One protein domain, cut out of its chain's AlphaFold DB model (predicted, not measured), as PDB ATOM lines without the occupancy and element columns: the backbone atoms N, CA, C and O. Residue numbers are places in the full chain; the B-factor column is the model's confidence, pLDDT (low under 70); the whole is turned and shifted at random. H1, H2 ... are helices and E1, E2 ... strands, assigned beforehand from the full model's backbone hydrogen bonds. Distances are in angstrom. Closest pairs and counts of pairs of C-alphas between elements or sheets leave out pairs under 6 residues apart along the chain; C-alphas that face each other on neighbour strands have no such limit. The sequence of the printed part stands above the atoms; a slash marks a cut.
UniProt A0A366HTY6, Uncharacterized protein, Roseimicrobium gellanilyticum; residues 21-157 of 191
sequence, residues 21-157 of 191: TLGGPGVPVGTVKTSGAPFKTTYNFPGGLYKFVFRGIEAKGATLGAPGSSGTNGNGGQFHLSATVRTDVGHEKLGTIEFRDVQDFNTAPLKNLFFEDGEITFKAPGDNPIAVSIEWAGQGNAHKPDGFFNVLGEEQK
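What this domain is: This is residues 21 to 157 of the 191 residues of an uncharacterized protein of Roseimicrobium gellanilyticum (UniProt A0A366HTY6). Two sheets lie face to face as an elongated sandwich, their strands running roughly along its length, with the small helix H1 at one end beside the end of E3. One wall is E2, E8, E4 and E5 side by side; the other is built round the long strand E3, with E9 on one side of it, E6 and E7 one after the other along its other side, and short E1 beside E9. The printed part has 137 residues with nine named strands and one named helix, in the order E1, E2, E3, E4, E5, H1, E6, E7, E8, E9, and its class is mostly strand. The four-strand sheet is antiparallel throughout, while the branched five-strand sheet is mixed, with E1 parallel to E9. The whole is compact, with a radius of gyration of the C-alphas of 15.8 A and spans of 53 by 28 by 22 A.

How they stand to each other: E1, residues 21 to 23, is the parallel neighbour of E9, residues 146 to 156, with N 23 and O 149 within hydrogen-bond range at 3.0 A. On the other side of E9 is E3, residues 51 to 62, antiparallel at 169 degrees between directions; N 58 and O 150 are within range at 2.9 A. E3 bends by 58 degrees at residue 55, and its pairing is staggered. E7, residues 120 to 123, is antiparallel to it beside residues 51 to 54, with N 52 and O 122 at 2.9 A; E6, residues 111 to 114, is antiparallel to it beside residues 55 to 59, with N 57 and O 113 at 2.8 A. E6 and E7 lie on one side of E3, and E9 on the other. In the second sheet, E2, residues 39 to 44, is an edge strand beside E8, residues 132 to 140, with N 41 and O 136 at 2.9 A. E8 is the neighbour of E4, residues 79 to 87, with N 84 and O 135 at 2.9 A. E4 forms a hairpin with the other edge strand, E5, residues 91 to 99, with N 81 and O 97 at 2.9 A. The two sheets form a sandwich, two sheets face to face: the facing parts are 9.0 A centre to centre, their best planes 10 degrees apart, and their strands at 17 degrees. Among the closest C-alphas across it are those of Ile 97 in E5 and Leu 113 in E6, 6.7 A apart. H1, residues 102 to 107, is on the branched sheet and stands at the sheet's level, at a height of 1.7 A over the sheet; its closest C-alphas to E3 are those of Asn 106 and Ala 62, 4.4 A apart. H1 only grazes the four-strand sheet. In H1 every O i to N i+4 pair is within hydrogen-bond range.

Where its parts are: E1 begins at C-alpha 21, (-116.821, -144.920, -116.316). E2 is 16.8 A from first to last C-alpha. E3, the longest strand with 12 residues, spans 33.3 A and ends at C-alpha 62, (-122.376, -142.355, -126.810). E4 measures 26.8 A, E5 25.5 A and E8 27.1 A. H1, E6 and E7 are shorter. E9 is 29.7 A long, bends by 61 degrees at residue 153, and ends at C-alpha 156, (-97.811, -154.175, -109.220).

The domain as a whole: The two C-alphas farthest apart are those of Pro 67 and Asp 127, at 53.2 A. The printed part has no cut. The long links are E1 to E2, with 15 residues, and E3 to E4, with 16. The mean pLDDT of the printed part is 88.8, and residues 65 to 77 are under 70.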
ATOM      1  N   THR A  21    -117.661-144.154-117.233       94.62
ATOM      2  CA  THR A  21    -116.821-144.920-116.316       94.62
ATOM      3  C   THR A  21    -115.353-144.661-116.635       94.62
ATOM      4  O   THR A  21    -114.917-144.836-117.773       94.62
ATOM      5  N   LEU A  22    -114.590-144.240-115.629       96.25
ATOM      6  CA  LEU A  22    -113.161-143.970-115.748       96.25
ATOM      7  C   LEU A  22    -112.395-145.141-115.130       96.25
ATOM      8  O   LEU A  22    -112.558-145.445-113.947       96.25
ATOM      9  N   GLY A  23    -111.609-145.834-115.949       96.38
ATOM     10  CA  GLY A  23    -110.948-147.078-115.568       96.38
ATOM     11  C   GLY A  23    -109.446-147.070-115.810       96.38
ATOM     12  O   GLY A  23    -108.884-146.192-116.469       96.38
ATOM     13  N   GLY A  24    -108.781-148.079-115.263       96.44
ATOM     14  CA  GLY A  24    -107.352-148.292-115.437       96.44
ATOM     15  C   GLY A  24    -106.851-149.494-114.639       96.44
ATOM     16  O   GLY A  24    -107.620-150.083-113.872       96.44
ATOM     17  N   PRO A  25    -105.568-149.858-114.784       96.12
ATOM     18  CA  PRO A  25    -104.965-150.948-114.030       96.12
ATOM     19  C   PRO A  25    -105.121-150.697-112.530       96.12
ATOM     20  O   PRO A  25    -104.774-149.624-112.048       96.12
ATOM     21  N   GLY A  26    -105.698-151.654-111.800       93.44
ATOM     22  CA  GLY A  26    -105.875-151.555-110.347       93.44
ATOM     23  C   GLY A  26    -106.946-150.583-109.847       93.44
ATOM     24  O   GLY A  26    -107.205-150.542-108.641       93.44
ATOM     25  N   VAL A  27    -107.593-149.823-110.734       95.81
ATOM     26  CA  VAL A  27    -108.719-148.947-110.385       95.81
ATOM     27  C   VAL A  27    -109.965-149.820-110.215       95.81
ATOM     28  O   VAL A  27    -110.378-150.471-111.179       95.81
ATOM     29  N   PRO A  28    -110.592-149.881-109.025       93.62
ATOM     30  CA  PRO A  28    -111.752-150.741-108.845       93.62
ATOM     31  C   PRO A  28    -112.926-150.251-109.701       93.62
ATOM     32  O   PRO A  28    -113.209-149.052-109.773       93.62
ATOM     33  N   VAL A  29    -113.619-151.180-110.358       87.88
ATOM     34  CA  VAL A  29    -114.694-150.860-111.308       87.88
ATOM     35  C   VAL A  29    -115.769-149.994-110.645       87.88
ATOM     36  O   VAL A  29    -116.248-150.300-109.555       87.88
ATOM     37  N   GLY A  30    -116.150-148.907-111.317       84.06
ATOM     38  CA  GLY A  30    -117.211-148.004-110.868       84.06
ATOM     39  C   GLY A  30    -116.814-147.016-109.768       84.06
ATOM     40  O   GLY A  30    -117.663-146.230-109.356       84.06
ATOM     41  N   THR A  31    -115.554-147.015-109.312       89.81
ATOM     42  CA  THR A  31    -115.076-146.058-108.292       89.81
ATOM     43  C   THR A  31    -114.902-144.645-108.822       89.81
ATOM     44  O   THR A  31    -115.067-143.686-108.069       89.81
ATOM     45  N   VAL A  32    -114.587-144.506-110.109       94.38
ATOM     46  CA  VAL A  32    -114.341-143.216-110.744       94.38
ATOM     47  C   VAL A  32    -115.307-143.051-111.911       94.38
ATOM     48  O   VAL A  32    -115.365-143.882-112.819       94.38
ATOM     49  N   LYS A  33    -116.098-141.977-111.866       93.31
ATOM     50  CA  LYS A  33    -117.111-141.655-112.872       93.31
ATOM     51  C   LYS A  33    -117.190-140.155-113.112       93.31
ATOM     52  O   LYS A  33    -116.806-139.359-112.255       93.31
ATOM     53  N   THR A  34    -117.723-139.778-114.264       90.75
ATOM     54  CA  THR A  34    -118.108-138.400-114.575       90.75
ATOM     55  C   THR A  34    -119.392-138.391-115.391       90.75
ATOM     56  O   THR A  34    -119.604-139.273-116.218       90.75
ATOM     57  N   SER A  35    -120.237-137.386-115.181       87.56
ATOM     58  CA  SER A  35    -121.546-137.271-115.833       87.56
ATOM     59  C   SER A  35    -121.595-136.198-116.926       87.56
ATOM     60  O   SER A  35    -122.673-135.828-117.395       87.56
ATOM     61  N   GLY A  36    -120.445-135.631-117.307       85.19
ATOM     62  CA  GLY A  36    -120.396-134.542-118.276       85.19
ATOM     63  C   GLY A  36    -118.996-134.160-118.743       85.19
ATOM     64  O   GLY A  36    -117.985-134.619-118.211       85.19
ATOM     65  N   ALA A  37    -118.972-133.294-119.755       83.75
ATOM     66  CA  ALA A  37    -117.791-132.626-120.281       83.75
ATOM     67  C   ALA A  37    -117.964-131.098-120.139       83.75
ATOM     68  O   ALA A  37    -119.078-130.610-120.350       83.75
ATOM     69  N   PRO A  38    -116.903-130.335-119.826       90.19
ATOM     70  CA  PRO A  38    -115.554-130.794-119.504       90.19
ATOM     71  C   PRO A  38    -115.469-131.415-118.103       90.19
ATOM     72  O   PRO A  38    -116.277-131.118-117.226       90.19
ATOM     73  N   PHE A  39    -114.461-132.254-117.878       91.69
ATOM     74  CA  PHE A  39    -114.170-132.817-116.562       91.69
ATOM     75  C   PHE A  39    -112.673-133.033-116.360       91.69
ATOM     76  O   PHE A  39    -111.891-133.128-117.311       91.69
ATOM     77  N   LYS A  40    -112.293-133.153-115.089       95.56
ATOM     78  CA  LYS A  40    -110.962-133.556-114.662       95.56
ATOM     79  C   LYS A  40    -111.083-134.338-113.359       95.56
ATOM     80  O   LYS A  40    -111.534-133.780-112.361       95.56
ATOM     81  N   THR A  41    -110.685-135.605-113.378       96.38
ATOM     82  CA  THR A  41    -110.846-136.517-112.240       96.38
ATOM     83  C   THR A  41    -109.555-137.282-112.002       96.38
ATOM     84  O   THR A  41    -108.909-137.716-112.952       96.38
ATOM     85  N   THR A  42    -109.189-137.466-110.735       97.12
ATOM     86  CA  THR A  42    -107.944-138.132-110.336       97.12
ATOM     87  C   THR A  42    -108.237-139.278-109.379       97.12
ATOM     88  O   THR A  42    -109.054-139.138-108.471       97.12
ATOM     89  N   TYR A  43    -107.531-140.393-109.556       97.62
ATOM     90  CA  TYR A  43    -107.492-141.512-108.623       97.62
ATOM     91  C   TYR A  43    -106.072-141.689-108.094       97.62
ATOM     92  O   TYR A  43    -105.130-141.802-108.877       97.62
ATOM     93  N   ASN A  44    -105.931-141.724-106.771       97.38
ATOM     94  CA  ASN A  44    -104.659-141.952-106.089       97.38
ATOM     95  C   ASN A  44    -104.625-143.388-105.560       97.38
ATOM     96  O   ASN A  44    -105.558-143.805-104.874       97.38
ATOM     97  N   PHE A  45    -103.554-144.128-105.844       96.19
ATOM     98  CA  PHE A  45    -103.427-145.513-105.395       96.19
ATOM     99  C   PHE A  45    -103.092-145.570-103.897       96.19
ATOM    100  O   PHE A  45    -102.037-145.073-103.485       96.19
ATOM    101  N   PRO A  46    -103.955-146.174-103.058       93.62
ATOM    102  CA  PRO A  46    -103.677-146.299-101.636       93.62
ATOM    103  C   PRO A  46    -102.512-147.271-101.408       93.62
ATOM    104  O   PRO A  46    -102.500-148.368-101.959       93.62
ATOM    105  N   GLY A  47    -101.549-146.871-100.576       90.44
ATOM    106  CA  GLY A  47    -100.374-147.688-100.243       90.44
ATOM    107  C   GLY A  47     -99.236-147.653-101.272       90.44
ATOM    108  O   GLY A  47     -98.200-148.261-101.025       90.44
ATOM    109  N   GLY A  48     -99.397-146.916-102.378       93.00
ATOM    110  CA  GLY A  48     -98.404-146.848-103.452       93.00
ATOM    111  C   GLY A  48     -98.289-148.147-104.259       93.00
ATOM    112  O   GLY A  48     -99.001-149.120-104.014       93.00
ATOM    113  N   LEU A  49     -97.407-148.144-105.257       95.88
ATOM    114  CA  LEU A  49     -97.143-149.273-106.155       95.88
ATOM    115  C   LEU A  49     -95.637-149.468-106.332       95.88
ATOM    116  O   LEU A  49     -94.871-148.528-106.199       95.88
ATOM    117  N   TYR A  50     -95.189-150.668-106.680       95.06
ATOM    118  CA  TYR A  50     -93.779-150.928-107.012       95.06
ATOM    119  C   TYR A  50     -93.494-150.800-108.502       95.06
ATOM    120  O   TYR A  50     -92.369-150.509-108.906       95.06
ATOM    121  N   LYS A  51     -94.516-151.022-109.326       95.31
ATOM    122  CA  LYS A  51     -94.450-150.839-110.769       95.31
ATOM    123  C   LYS A  51     -95.809-150.383-111.274       95.31
ATOM    124  O   LYS A  51     -96.839-150.918-110.863       95.31
ATOM    125  N   PHE A  52     -95.793-149.428-112.191       97.19
ATOM    126  CA  PHE A  52     -96.947-149.074-113.001       97.19
ATOM    127  C   PHE A  52     -96.509-148.956-114.457       97.19
ATOM    128  O   PHE A  52     -95.536-148.267-114.764       97.19
ATOM    129  N   VAL A  53     -97.218-149.640-115.346       97.12
ATOM    130  CA  VAL A  53     -96.997-149.593-116.790       97.12
ATOM    131  C   VAL A  53     -98.143-148.818-117.410       97.12
ATOM    132  O   VAL A  53     -99.302-149.175-117.216       97.12
ATOM    133  N   PHE A  54     -97.822-147.782-118.173       97.56
ATOM    134  CA  PHE A  54     -98.768-146.989-118.940       97.56
ATOM    135  C   PHE A  54     -98.531-147.237-120.432       97.56
ATOM    136  O   PHE A  54     -97.537-146.785-120.993       97.56
ATOM    137  N   ARG A  55     -99.431-147.987-121.073       97.31
ATOM    138  CA  ARG A  55     -99.315-148.377-122.493       97.31
ATOM    139  C   ARG A  55    -100.098-147.465-123.419       97.31
ATOM    140  O   ARG A  55     -99.713-147.223-124.560       97.31
ATOM    141  N   GLY A  56    -101.251-147.017-122.949       97.12
ATOM    142  CA  GLY A  56    -102.242-146.451-123.835       97.12
ATOM    143  C   GLY A  56    -103.470-145.949-123.110       97.12
ATOM    144  O   GLY A  56    -103.608-146.087-121.897       97.12
ATOM    145  N   ILE A  57    -104.392-145.417-123.889       97.50
ATOM    146  CA  ILE A  57    -105.750-145.114-123.472       97.50
ATOM    147  C   ILE A  57    -106.723-145.683-124.495       97.50
ATOM    148  O   ILE A  57    -106.412-145.771-125.684       97.50
ATOM    149  N   GLU A  58    -107.916-146.032-124.038       96.31
ATOM    150  CA  GLU A  58    -109.011-146.463-124.897       96.31
ATOM    151  C   GLU A  58    -110.318-145.804-124.479       96.31
ATOM    152  O   GLU A  58    -110.554-145.551-123.296       96.31
ATOM    153  N   ALA A  59    -111.179-145.529-125.450       95.19
ATOM    154  CA  ALA A  59    -112.474-144.932-125.190       95.19
ATOM    155  C   ALA A  59    -113.547-145.468-126.130       95.19
ATOM    156  O   ALA A  59    -113.328-145.650-127.333       95.19
ATOM    157  N   LYS A  60    -114.745-145.625-125.576       92.44
ATOM    158  CA  LYS A  60    -115.972-145.832-126.334       92.44
ATOM    159  C   LYS A  60    -117.143-145.253-125.563       92.44
ATOM    160  O   LYS A  60    -117.190-145.343-124.340       92.44
ATOM    161  N   GLY A  61    -118.131-144.740-126.278       88.94
ATOM    162  CA  GLY A  61    -119.363-144.332-125.637       88.94
ATOM    163  C   GLY A  61    -120.390-143.794-126.609       88.94
ATOM    164  O   GLY A  61    -120.334-144.086-127.801       88.94
ATOM    165  N   ALA A  62    -121.326-143.028-126.072       86.38
ATOM    166  CA  ALA A  62    -122.376-142.355-126.810       86.38
ATOM    167  C   ALA A  62    -122.741-141.026-126.133       86.38
ATOM    168  O   ALA A  62    -122.345-140.744-125.006       86.38
ATOM    169  N   THR A  63    -123.510-140.197-126.825       84.88
ATOM    170  CA  THR A  63    -123.973-138.885-126.381       84.88
ATOM    171  C   THR A  63    -125.356-138.596-126.969       84.88
ATOM    172  O   THR A  63    -125.690-139.051-128.067       84.88
ATOM    173  N   LEU A  64    -126.175-137.833-126.241       79.31
ATOM    174  CA  LEU A  64    -127.536-137.450-126.642       79.31
ATOM    175  C   LEU A  64    -127.603-136.044-127.267       79.31
ATOM    176  O   LEU A  64    -128.682-135.458-127.356       79.31
ATOM    177  N   GLY A  65    -126.458-135.474-127.656       68.56
ATOM    178  CA  GLY A  65    -126.378-134.155-128.291       68.56
ATOM    179  C   GLY A  65    -127.032-134.097-129.677       68.56
ATOM    180  O   GLY A  65    -127.339-135.122-130.287       68.56
ATOM    181  N   ALA A  66    -127.210-132.886-130.205       62.00
ATOM    182  CA  ALA A  66    -127.612-132.690-131.594       62.00
ATOM    183  C   ALA A  66    -126.376-132.757-132.518       62.00
ATOM    184  O   ALA A  66    -125.281-132.368-132.102       62.00
ATOM    185  N   PRO A  67    -126.505-133.215-133.777       57.59
ATOM    186  CA  PRO A  67    -125.410-133.132-134.740       57.59
ATOM    187  C   PRO A  67    -124.954-131.674-134.903       57.59
ATOM    188  O   PRO A  67    -125.747-130.810-135.274       57.59
ATOM    189  N   GLY A  68    -123.686-131.387-134.609       53.56
ATOM    190  CA  GLY A  68    -123.138-130.040-134.727       53.56
ATOM    191  C   GLY A  68    -121.706-129.923-134.213       53.56
ATOM    192  O   GLY A  68    -121.344-130.525-133.198       53.56
ATOM    193  N   SER A  69    -120.903-129.132-134.928       52.75
ATOM    194  CA  SER A  69    -119.550-128.727-134.528       52.75
ATOM    195  C   SER A  69    -119.580-127.816-133.291       52.75
ATOM    196  O   SER A  69    -120.618-127.237-132.955       52.75
ATOM    197  N   SER A  70    -118.441-127.679-132.605       48.84
ATOM    198  CA  SER A  70    -118.271-126.771-131.457       48.84
ATOM    199  C   SER A  70    -118.825-125.367-131.728       48.84
ATOM    200  O   SER A  70    -118.607-124.795-132.793       48.84
ATOM    201  N   GLY A  71    -119.542-124.795-130.751       47.56
ATOM    202  CA  GLY A  71    -119.986-123.395-130.827       47.56
ATOM    203  C   GLY A  71    -121.333-123.058-130.187       47.56
ATOM    204  O   GLY A  71    -121.641-121.881-130.040       47.56
ATOM    205  N   THR A  72    -122.136-124.037-129.761       44.22
ATOM    206  CA  THR A  72    -123.377-123.765-129.013       44.22
ATOM    207  C   THR A  72    -123.409-124.525-127.690       44.22
ATOM    208  O   THR A  72    -123.063-125.706-127.616       44.22
ATOM    209  N   ASN A  73    -123.770-123.799-126.629       49.06
ATOM    210  CA  ASN A  73    -123.873-124.262-125.247       49.06
ATOM    211  C   ASN A  73    -124.554-125.637-125.144       49.06
ATOM    212  O   ASN A  73    -125.769-125.739-125.291       49.06
ATOM    213  N   GLY A  74    -123.766-126.680-124.868       50.53
ATOM    214  CA  GLY A  74    -124.260-127.984-124.416       50.53
ATOM    215  C   GLY A  74    -125.010-128.849-125.432       50.53
ATOM    216  O   GLY A  74    -125.655-129.796-124.993       50.53
ATOM    217  N   ASN A  75    -124.933-128.551-126.737       54.38
ATOM    218  CA  ASN A  75    -125.613-129.326-127.789       54.38
ATOM    219  C   ASN A  75    -124.681-129.966-128.827       54.38
ATOM    220  O   ASN A  75    -125.173-130.716-129.663       54.38
ATOM    221  N   GLY A  76    -123.378-129.672-128.808       61.97
ATOM    222  CA  GLY A  76    -122.437-130.255-129.768       61.97
ATOM    223  C   GLY A  76    -121.985-131.651-129.356       61.97
ATOM    224  O   GLY A  76    -122.020-132.024-128.188       61.97
ATOM    225  N   GLY A  77    -121.567-132.446-130.335       69.06
ATOM    226  CA  GLY A  77    -121.123-133.821-130.104       69.06
ATOM    227  C   GLY A  77    -119.625-133.985-129.885       69.06
ATOM    228  O   GLY A  77    -119.147-135.114-129.928       69.06
ATOM    229  N   GLN A  78    -118.881-132.890-129.706       83.19
ATOM    230  CA  GLN A  78    -117.427-132.950-129.598       83.19
ATOM    231  C   GLN A  78    -116.990-133.421-128.221       83.19
ATOM    232  O   GLN A  78    -117.443-132.898-127.195       83.19
ATOM    233  N   PHE A  79    -116.063-134.376-128.214       87.19
ATOM    234  CA  PHE A  79    -115.482-134.898-126.995       87.19
ATOM    235  C   PHE A  79    -114.031-135.324-127.176       87.19
ATOM    236  O   PHE A  79    -113.685-136.062-128.095       87.19
ATOM    237  N   HIS A  80    -113.178-134.851-126.278       91.69
ATOM    238  CA  HIS A  80    -111.729-134.995-126.338       91.69
ATOM    239  C   HIS A  80    -111.235-135.564-125.014       91.69
ATOM    240  O   HIS A  80    -111.355-134.898-123.990       91.69
ATOM    241  N   LEU A  81    -110.683-136.773-125.024       93.62
ATOM    242  CA  LEU A  81    -110.265-137.501-123.825       93.62
ATOM    243  C   LEU A  81    -108.749-137.646-123.766       93.62
ATOM    244  O   LEU A  81    -108.149-138.112-124.725       93.62
ATOM    245  N   SER A  82    -108.138-137.311-122.632       96.69
ATOM    246  CA  SER A  82    -106.705-137.512-122.381       96.69
ATOM    247  C   SER A  82    -106.468-138.071-120.984       96.69
ATOM    248  O   SER A  82    -107.303-137.885-120.093       96.69
ATOM    249  N   ALA A  83    -105.329-138.736-120.783       97.44
ATOM    250  CA  ALA A  83    -104.942-139.238-119.472       97.44
ATOM    251  C   ALA A  83    -103.494-138.887-119.130       97.44
ATOM    252  O   ALA A  83    -102.607-138.864-119.987       97.44
ATOM    253  N   THR A  84    -103.251-138.638-117.851       97.88
ATOM    254  CA  THR A  84    -101.917-138.436-117.292       97.88
ATOM    255  C   THR A  84    -101.709-139.407-116.143       97.88
ATOM    256  O   THR A  84    -102.536-139.488-115.239       97.88
ATOM    257  N   VAL A  85    -100.579-140.106-116.152       97.81
ATOM    258  CA  VAL A  85    -100.100-140.883-115.010       97.81
ATOM    259  C   VAL A  85     -99.029-140.058-114.317       97.81
ATOM    260  O   VAL A  85     -98.069-139.619-114.952       97.81
ATOM    261  N   ARG A  86     -99.200-139.807-113.019       97.69
ATOM    262  CA  ARG A  86     -98.228-139.078-112.198       97.69
ATOM    263  C   ARG A  86     -97.719-139.974-111.091       97.69
ATOM    264  O   ARG A  86     -98.510-140.610-110.395       97.69
ATOM    265  N   THR A  87     -96.412-139.949-110.906       96.31
ATOM    266  CA  THR A  87     -95.706-140.612-109.819       96.31
ATOM    267  C   THR A  87     -94.748-139.634-109.145       96.31
ATOM    268  O   THR A  87     -94.525-138.528-109.641       96.31
ATOM    269  N   ASP A  88     -94.181-140.020-108.010       93.38
ATOM    270  CA  ASP A  88     -93.083-139.289-107.363       93.38
ATOM    271  C   ASP A  88     -91.753-139.379-108.141       93.38
ATOM    272  O   ASP A  88     -90.915-138.486-108.022       93.38
ATOM    273  N   VAL A  89     -91.577-140.403-108.983       91.62
ATOM    274  CA  VAL A  89     -90.381-140.610-109.821       91.62
ATOM    275  C   VAL A  89     -90.503-140.047-111.241       91.62
ATOM    276  O   VAL A  89     -89.526-140.031-111.986       91.62
ATOM    277  N   GLY A  90     -91.682-139.575-111.642       94.06
ATOM    278  CA  GLY A  90     -91.920-139.057-112.987       94.06
ATOM    279  C   GLY A  90     -93.398-138.951-113.338       94.06
ATOM    280  O   GLY A  90     -94.276-139.346-112.573       94.06
ATOM    281  N   HIS A  91     -93.700-138.418-114.514       95.94
ATOM    282  CA  HIS A  91     -95.064-138.376-115.024       95.94
ATOM    283  C   HIS A  91     -95.058-138.509-116.535       95.94
ATOM    284  O   HIS A  91     -94.091-138.120-117.180       95.94
ATOM    285  N   GLU A  92     -96.162-139.008-117.073       96.75
ATOM    286  CA  GLU A  92     -96.377-139.051-118.507       96.75
ATOM    287  C   GLU A  92     -97.822-138.707-118.843       96.75
ATOM    288  O   GLU A  92     -98.757-139.081-118.125       96.75
ATOM    289  N   LYS A  93     -98.010-137.998-119.955       95.00
ATOM    290  CA  LYS A  93     -99.327-137.705-120.505       95.00
ATOM    291  C   LYS A  93     -99.455-138.342-121.877       95.00
ATOM    292  O   LYS A  93     -98.720-137.997-122.794       95.00
ATOM    293  N   LEU A  94    -100.483-139.165-122.040       92.75
ATOM    294  CA  LEU A  94    -100.892-139.600-123.363       92.75
ATOM    295  C   LEU A  94    -101.964-138.651-123.904       92.75
ATOM    296  O   LEU A  94    -102.809-138.163-123.148       92.75
ATOM    297  N   GLY A  95    -101.848-138.346-125.198       82.00
ATOM    298  CA  GLY A  95    -102.628-137.334-125.909       82.00
ATOM    299  C   GLY A  95    -104.133-137.604-125.967       82.00
ATOM    300  O   GLY A  95    -104.723-138.221-125.086       82.00
ATOM    301  N   THR A  96    -104.779-137.080-127.005       89.38
ATOM    302  CA  THR A  96    -106.239-136.970-127.027       89.38
ATOM    303  C   THR A  96    -106.886-137.994-127.959       89.38
ATOM    304  O   THR A  96    -106.635-137.965-129.162       89.38
ATOM    305  N   ILE A  97    -107.786-138.837-127.438       92.88
ATOM    306  CA  ILE A  97    -108.804-139.506-128.262       92.88
ATOM    307  C   ILE A  97    -109.905-138.489-128.562       92.88
ATOM    308  O   ILE A  97    -110.516-137.935-127.648       92.88
ATOM    309  N   GLU A  98    -110.162-138.253-129.846       91.31
ATOM    310  CA  GLU A  98    -111.162-137.295-130.313       91.31
ATOM    311  C   GLU A  98    -112.398-137.985-130.900       91.31
ATOM    312  O   GLU A  98    -112.297-138.876-131.748       91.31
ATOM    313  N   PHE A  99    -113.566-137.500-130.485       89.69
ATOM    314  CA  PHE A  99    -114.851-137.681-131.144       89.69
ATOM    315  C   PHE A  99    -115.323-136.318-131.657       89.69
ATOM    316  O   PHE A  99    -115.496-135.379-130.878       89.69
ATOM    317  N   ARG A 100    -115.466-136.183-132.978       85.88
ATOM    318  CA  ARG A 100    -115.647-134.882-133.651       85.88
ATOM    319  C   ARG A 100    -117.076-134.357-133.634       85.88
ATOM    320  O   ARG A 100    -117.288-133.155-133.784       85.88
ATOM    321  N   ASP A 101    -118.042-135.248-133.499       82.81
ATOM    322  CA  ASP A 101    -119.462-134.941-133.441       82.81
ATOM    323  C   ASP A 101    -120.236-136.133-132.853       82.81
ATOM    324  O   ASP A 101    -119.661-137.151-132.463       82.81
ATOM    325  N   VAL A 102    -121.561-135.993-132.785       83.62
ATOM    326  CA  VAL A 102    -122.460-136.987-132.187       83.62
ATOM    327  C   VAL A 102    -122.438-138.294-132.967       83.62
ATOM    328  O   VAL A 102    -122.524-139.361-132.366       83.62
ATOM    329  N   GLN A 103    -122.333-138.230-134.296       85.31
ATOM    330  CA  GLN A 103    -122.301-139.425-135.123       85.31
ATOM    331  C   GLN A 103    -120.982-140.168-134.914       85.31
ATOM    332  O   GLN A 103    -121.015-141.374-134.683       85.31
ATOM    333  N   ASP A 104    -119.846-139.467-134.930       85.88
ATOM    334  CA  ASP A 104    -118.537-140.049-134.628       85.88
ATOM    335  C   ASP A 104    -118.529-140.658-133.221       85.88
ATOM    336  O   ASP A 104    -118.169-141.816-133.075       85.88
ATOM    337  N   PHE A 105    -119.022-139.960-132.194       86.38
ATOM    338  CA  PHE A 105    -119.114-140.530-130.845       86.38
ATOM    339  C   PHE A 105    -119.986-141.800-130.827       86.38
ATOM    340  O   PHE A 105    -119.514-142.864-130.440       86.38
ATOM    341  N   ASN A 106    -121.228-141.719-131.310       86.31
ATOM    342  CA  ASN A 106    -122.211-142.800-131.175       86.31
ATOM    343  C   ASN A 106    -121.928-144.019-132.064       86.31
ATOM    344  O   ASN A 106    -122.411-145.112-131.768       86.31
ATOM    345  N   THR A 107    -121.207-143.839-133.173       88.56
ATOM    346  CA  THR A 107    -120.954-144.910-134.155       88.56
ATOM    347  C   THR A 107    -119.514-145.389-134.179       88.56
ATOM    348  O   THR A 107    -119.246-146.441-134.768       88.56
ATOM    349  N   ALA A 108    -118.590-144.668-133.538       87.50
ATOM    350  CA  ALA A 108    -117.203-145.081-133.512       87.50
ATOM    351  C   ALA A 108    -117.053-146.482-132.897       87.50
ATOM    352  O   ALA A 108    -117.673-146.816-131.874       87.50
ATOM    353  N   PRO A 109    -116.177-147.317-133.480       91.12
ATOM    354  CA  PRO A 109    -115.667-148.469-132.763       91.12
ATOM    355  C   PRO A 109    -114.862-148.001-131.539       91.12
ATOM    356  O   PRO A 109    -114.674-146.808-131.298       91.12
ATOM    357  N   LEU A 110    -114.360-148.956-130.761       94.50
ATOM    358  CA  LEU A 110    -113.384-148.664-129.715       94.50
ATOM    359  C   LEU A 110    -112.204-147.881-130.316       94.50
ATOM    360  O   LEU A 110    -111.553-148.367-131.243       94.50
ATOM    361  N   LYS A 111    -111.953-146.672-129.808       95.69
ATOM    362  CA  LYS A 111    -110.787-145.871-130.192       95.69
ATOM    363  C   LYS A 111    -109.675-146.118-129.187       95.69
ATOM    364  O   LYS A 111    -109.919-146.046-127.988       95.69
ATOM    365  N   ASN A 112    -108.467-146.347-129.693       95.69
ATOM    366  CA  ASN A 112    -107.267-146.569-128.894       95.69
ATOM    367  C   ASN A 112    -106.194-145.557-129.283       95.69
ATOM    368  O   ASN A 112    -106.070-145.195-130.454       95.69
ATOM    369  N   LEU A 113    -105.395-145.152-128.307       96.19
ATOM    370  CA  LEU A 113    -104.170-144.391-128.504       96.19
ATOM    371  C   LEU A 113    -103.076-145.045-127.659       96.19
ATOM    372  O   LEU A 113    -103.299-145.331-126.487       96.19
ATOM    373  N   PHE A 114    -101.911-145.282-128.253       96.19
ATOM    374  CA  PHE A 114    -100.753-145.903-127.606       96.19
ATOM    375  C   PHE A 114     -99.546-144.970-127.683       96.19
ATOM    376  O   PHE A 114     -99.518-144.069-128.524       96.19
ATOM    377  N   PHE A 115     -98.554-145.185-126.821       91.81
ATOM    378  CA  PHE A 115     -97.246-144.546-126.982       91.81
ATOM    379  C   PHE A 115     -96.535-145.072-128.232       91.81
ATOM    380  O   PHE A 115     -96.665-146.249-128.568       91.81
ATOM    381  N   GLU A 116     -95.756-144.216-128.900       87.56
ATOM    382  CA  GLU A 116     -94.951-144.615-130.067       87.56
ATOM    383  C   GLU A 116     -93.927-145.700-129.697       87.56
ATOM    384  O   GLU A 116     -93.806-146.698-130.402       87.56
ATOM    385  N   ASP A 117     -93.292-145.563-128.530       85.94
ATOM    386  CA  ASP A 117     -92.323-146.527-127.986       85.94
ATOM    387  C   ASP A 117     -92.985-147.707-127.234       85.94
ATOM    388  O   ASP A 117     -92.325-148.482-126.541       85.94
ATOM    389  N   GLY A 118     -94.308-147.864-127.361       89.62
ATOM    390  CA  GLY A 118     -95.085-148.975-126.811       89.62
ATOM    391  C   GLY A 118     -95.590-148.759-125.383       89.62
ATOM    392  O   GLY A 118     -96.796-148.845-125.149       89.62
ATOM    393  N   GLU A 119     -94.708-148.480-124.419       94.44
ATOM    394  CA  GLU A 119     -95.111-148.282-123.021       94.44
ATOM    395  C   GLU A 119     -94.139-147.433-122.200       94.44
ATOM    396  O   GLU A 119     -92.928-147.473-122.393       94.44
ATOM    397  N   ILE A 120     -94.680-146.721-121.210       95.75
ATOM    398  CA  ILE A 120     -93.902-146.050-120.170       95.75
ATOM    399  C   ILE A 120     -94.022-146.837-118.874       95.75
ATOM    400  O   ILE A 120     -95.119-147.144-118.408       95.75
ATOM    401  N   THR A 121     -92.880-147.161-118.277       96.00
ATOM    402  CA  THR A 121     -92.814-147.937-117.041       96.00
ATOM    403  C   THR A 121     -92.242-147.090-115.910       96.00
ATOM    404  O   THR A 121     -91.091-146.664-115.961       96.00
ATOM    405  N   PHE A 122     -93.027-146.917-114.849       95.69
ATOM    406  CA  PHE A 122     -92.595-146.332-113.583       95.69
ATOM    407  C   PHE A 122     -92.270-147.464-112.611       95.69
ATOM    408  O   PHE A 122     -93.096-148.358-112.414       95.69
ATOM    409  N   LYS A 123     -91.076-147.448-112.014       94.44
ATOM    410  CA  LYS A 123     -90.630-148.462-111.047       94.44
ATOM    411  C   LYS A 123     -90.116-147.810-109.776       94.44
ATOM    412  O   LYS A 123     -89.445-146.782-109.827       94.44
ATOM    413  N   ALA A 124     -90.396-148.463-108.658       92.38
ATOM    414  CA  ALA A 124     -89.851-148.118-107.363       92.38
ATOM    415  C   ALA A 124     -88.317-148.223-107.332       92.38
ATOM    416  O   ALA A 124     -87.756-149.213-107.818       92.38
ATOM    417  N   PRO A 125     -87.614-147.242-106.736       86.94
ATOM    418  CA  PRO A 125     -86.191-147.356-106.465       86.94
ATOM    419  C   PRO A 125     -85.978-148.270-105.246       86.94
ATOM    420  O   PRO A 125     -85.927-147.819-104.103       86.94
ATOM    421  N   GLY A 126     -85.861-149.574-105.494       84.81
ATOM    422  CA  GLY A 126     -85.685-150.583-104.445       84.81
ATOM    423  C   GLY A 126     -87.007-151.006-103.801       84.81
ATOM    424  O   GLY A 126     -87.995-151.222-104.496       84.81
ATOM    425  N   ASP A 127     -87.015-151.140-102.472       85.44
ATOM    426  CA  ASP A 127     -88.104-151.804-101.735       85.44
ATOM    427  C   ASP A 127     -89.232-150.865-101.270       85.44
ATOM    428  O   ASP A 127     -90.175-151.308-100.609       85.44
ATOM    429  N   ASN A 128     -89.162-149.577-101.613       90.25
ATOM    430  CA  ASN A 128     -90.161-148.587-101.213       90.25
ATOM    431  C   ASN A 128     -91.162-148.338-102.348       90.25
ATOM    432  O   ASN A 128     -90.728-147.949-103.434       90.25
ATOM    433  N   PRO A 129     -92.477-148.509-102.125       94.62
ATOM    434  CA  PRO A 129     -93.470-148.235-103.154       94.62
ATOM    435  C   PRO A 129     -93.478-146.746-103.528       94.62
ATOM    436  O   PRO A 129     -93.320-145.876-102.671       94.62
ATOM    437  N   ILE A 130     -93.705-146.470-104.809       96.12
ATOM    438  CA  ILE A 130     -93.894-145.130-105.366       96.12
ATOM    439  C   ILE A 130     -95.347-144.690-105.229       96.12
ATOM    440  O   ILE A 130     -96.281-145.487-105.376       96.12
ATOM    441  N   ALA A 131     -95.557-143.400-104.979       97.06
ATOM    442  CA  ALA A 131     -96.885-142.818-105.102       97.06
ATOM    443  C   ALA A 131     -97.304-142.837-106.576       97.06
ATOM    444  O   ALA A 131     -96.540-142.416-107.440       97.06
ATOM    445  N   VAL A 132     -98.521-143.301-106.873       97.94
ATOM    446  CA  VAL A 132     -99.068-143.310-108.236       97.94
ATOM    447  C   VAL A 132    -100.456-142.690-108.224       97.94
ATOM    448  O   VAL A 132    -101.260-142.933-107.321       97.94
ATOM    449  N   SER A 133    -100.746-141.894-109.248       97.81
ATOM    450  CA  SER A 133    -102.079-141.377-109.529       97.81
ATOM    451  C   SER A 133    -102.365-141.386-111.025       97.81
ATOM    452  O   SER A 133    -101.471-141.155-111.843       97.81
ATOM    453  N   ILE A 134    -103.621-141.649-111.374       98.19
ATOM    454  CA  ILE A 134    -104.134-141.514-112.737       98.19
ATOM    455  C   ILE A 134    -105.086-140.328-112.759       98.19
ATOM    456  O   ILE A 134    -105.974-140.212-111.918       98.19
ATOM    457  N   GLU A 135    -104.900-139.448-113.730       97.81
ATOM    458  CA  GLU A 135    -105.755-138.308-114.012       97.81
ATOM    459  C   GLU A 135    -106.401-138.508-115.383       97.81
ATOM    460  O   GLU A 135    -105.701-138.611-116.389       97.81
ATOM    461  N   TRP A 136    -107.730-138.522-115.428       96.94
ATOM    462  CA  TRP A 136    -108.503-138.483-116.665       96.94
ATOM    463  C   TRP A 136    -109.039-137.071-116.862       96.94
ATOM    464  O   TRP A 136    -109.583-136.462-115.934       96.94
ATOM    465  N   ALA A 137    -108.925-136.556-118.080       95.56
ATOM    466  CA  ALA A 137    -109.463-135.256-118.440       95.56
ATOM    467  C   ALA A 137    -110.258-135.353-119.739       95.56
ATOM    468  O   ALA A 137    -109.755-135.857-120.745       95.56
ATOM    469  N   GLY A 138    -111.478-134.821-119.712       91.81
ATOM    470  CA  GLY A 138    -112.324-134.664-120.888       91.81
ATOM    471  C   GLY A 138    -112.604-133.201-121.179       91.81
ATOM    472  O   GLY A 138    -112.898-132.425-120.273       91.81
ATOM    473  N   GLN A 139    -112.537-132.831-122.448       90.19
ATOM    474  CA  GLN A 139    -112.902-131.513-122.960       90.19
ATOM    475  C   GLN A 139    -113.978-131.655-124.039       90.19
ATOM    476  O   GLN A 139    -114.202-132.746-124.563       90.19
ATOM    477  N   GLY A 140    -114.652-130.553-124.364       84.75
ATOM    478  CA  GLY A 140    -115.710-130.515-125.373       84.75
ATOM    479  C   GLY A 140    -117.070-130.143-124.789       84.75
ATOM    480  O   GLY A 140    -117.158-129.569-123.705       84.75
ATOM    481  N   ASN A 141    -118.130-130.437-125.539       80.81
ATOM    482  CA  ASN A 141    -119.498-130.010-125.235       80.81
ATOM    483  C   ASN A 141    -120.546-131.126-125.376       80.81
ATOM    484  O   ASN A 141    -121.735-130.817-125.473       80.81
ATOM    485  N   ALA A 142    -120.107-132.391-125.361       82.19
ATOM    486  CA  ALA A 142    -120.970-133.565-125.437       82.19
ATOM    487  C   ALA A 142    -122.102-133.531-124.393       82.19
ATOM    488  O   ALA A 142    -121.860-133.430-123.187       82.19
ATOM    489  N   HIS A 143    -123.345-133.648-124.864       83.94
ATOM    490  CA  HIS A 143    -124.529-133.658-124.010       83.94
ATOM    491  C   HIS A 143    -124.823-135.057-123.470       83.94
ATOM    492  O   HIS A 143    -125.171-135.954-124.235       83.94
ATOM    493  N   LYS A 144    -124.779-135.224-122.143       84.69
ATOM    494  CA  LYS A 144    -125.041-136.515-121.485       84.69
ATOM    495  C   LYS A 144    -124.170-137.646-122.065       84.69
ATOM    496  O   LYS A 144    -124.717-138.614-122.594       84.69
ATOM    497  N   PRO A 145    -122.834-137.510-122.020       86.69
ATOM    498  CA  PRO A 145    -121.961-138.545-122.535       86.69
ATOM    499  C   PRO A 145    -121.992-139.772-121.614       86.69
ATOM    500  O   PRO A 145    -121.948-139.643-120.393       86.69
ATOM    501  N   ASP A 146    -122.056-140.954-122.208       90.00
ATOM    502  CA  ASP A 146    -122.103-142.251-121.537       90.00
ATOM    503  C   ASP A 146    -121.050-143.180-122.151       90.00
ATOM    504  O   ASP A 146    -120.685-143.010-123.314       90.00
ATOM    505  N   GLY A 147    -120.549-144.152-121.391       90.88
ATOM    506  CA  GLY A 147    -119.580-145.137-121.868       90.88
ATOM    507  C   GLY A 147    -118.395-145.331-120.930       90.88
ATOM    508  O   GLY A 147    -118.527-145.287-119.708       90.88
ATOM    509  N   PHE A 148    -117.217-145.582-121.500       93.50
ATOM    510  CA  PHE A 148    -115.996-145.801-120.736       93.50
ATOM    511  C   PHE A 148    -114.779-145.117-121.350       93.50
ATOM    512  O   PHE A 148    -114.659-144.954-122.568       93.50
ATOM    513  N   PHE A 149    -113.853-144.757-120.469       95.25
ATOM    514  CA  PHE A 149    -112.532-144.263-120.809       95.25
ATOM    515  C   PHE A 149    -111.506-144.912-119.881       95.25
ATOM    516  O   PHE A 149    -111.505-144.662-118.674       95.25
ATOM    517  N   ASN A 150    -110.645-145.760-120.441       96.38
ATOM    518  CA  ASN A 150    -109.690-146.546-119.673       96.38
ATOM    519  C   ASN A 150    -108.254-146.127-119.979       96.38
ATOM    520  O   ASN A 150    -107.886-145.886-121.128       96.38
ATOM    521  N   VAL A 151    -107.424-146.116-118.940       97.38
ATOM    522  CA  VAL A 151    -105.972-146.233-119.080       97.38
ATOM    523  C   VAL A 151    -105.624-147.706-119.285       97.38
ATOM    524  O   VAL A 151    -106.157-148.578-118.604       97.38
ATOM    525  N   LEU A 152    -104.727-147.992-120.221       97.06
ATOM    526  CA  LEU A 152    -104.242-149.328-120.537       97.06
ATOM    527  C   LEU A 152    -102.858-149.549-119.936       97.06
ATOM    528  O   LEU A 152    -101.989-148.676-120.012       97.06
ATOM    529  N   GLY A 153    -102.638-150.746-119.396       96.38
ATOM    530  CA  GLY A 153    -101.359-151.147-118.832       96.38
ATOM    531  C   GLY A 153    -101.514-152.106-117.662       96.38
ATOM    532  O   GLY A 153    -102.430-152.926-117.651       96.38
ATOM    533  N   GLU A 154    -100.609-152.007-116.693       96.19
ATOM    534  CA  GLU A 154    -100.482-152.959-115.586       96.19
ATOM    535  C   GLU A 154    -100.037-152.251-114.302       96.19
ATOM    536  O   GLU A 154     -99.317-151.254-114.348       96.19
ATOM    537  N   GLU A 155    -100.422-152.795-113.148       95.25
ATOM    538  CA  GLU A 155     -99.919-152.368-111.841       95.25
ATOM    539  C   GLU A 155     -99.291-153.535-111.077       95.25
ATOM    540  O   GLU A 155     -99.640-154.698-111.279       95.25
ATOM    541  N   GLN A 156     -98.396-153.215-110.146       94.44
ATOM    542  CA  GLN A 156     -97.811-154.175-109.220       94.44
ATOM    543  C   GLN A 156     -97.732-153.570-107.820       94.44
ATOM    544  O   GLN A 156     -96.956-152.647-107.574       94.44
ATOM    545  N   LYS A 157     -98.519-154.116-106.886       90.75
ATOM    546  CA  LYS A 157     -98.575-153.660-105.484       90.75
ATOM    547  C   LYS A 157     -97.440-154.181-104.614       90.75
ATOM    548  O   LYS A 157     -97.071-153.510-103.664       90.75
TER     549      LYS A 157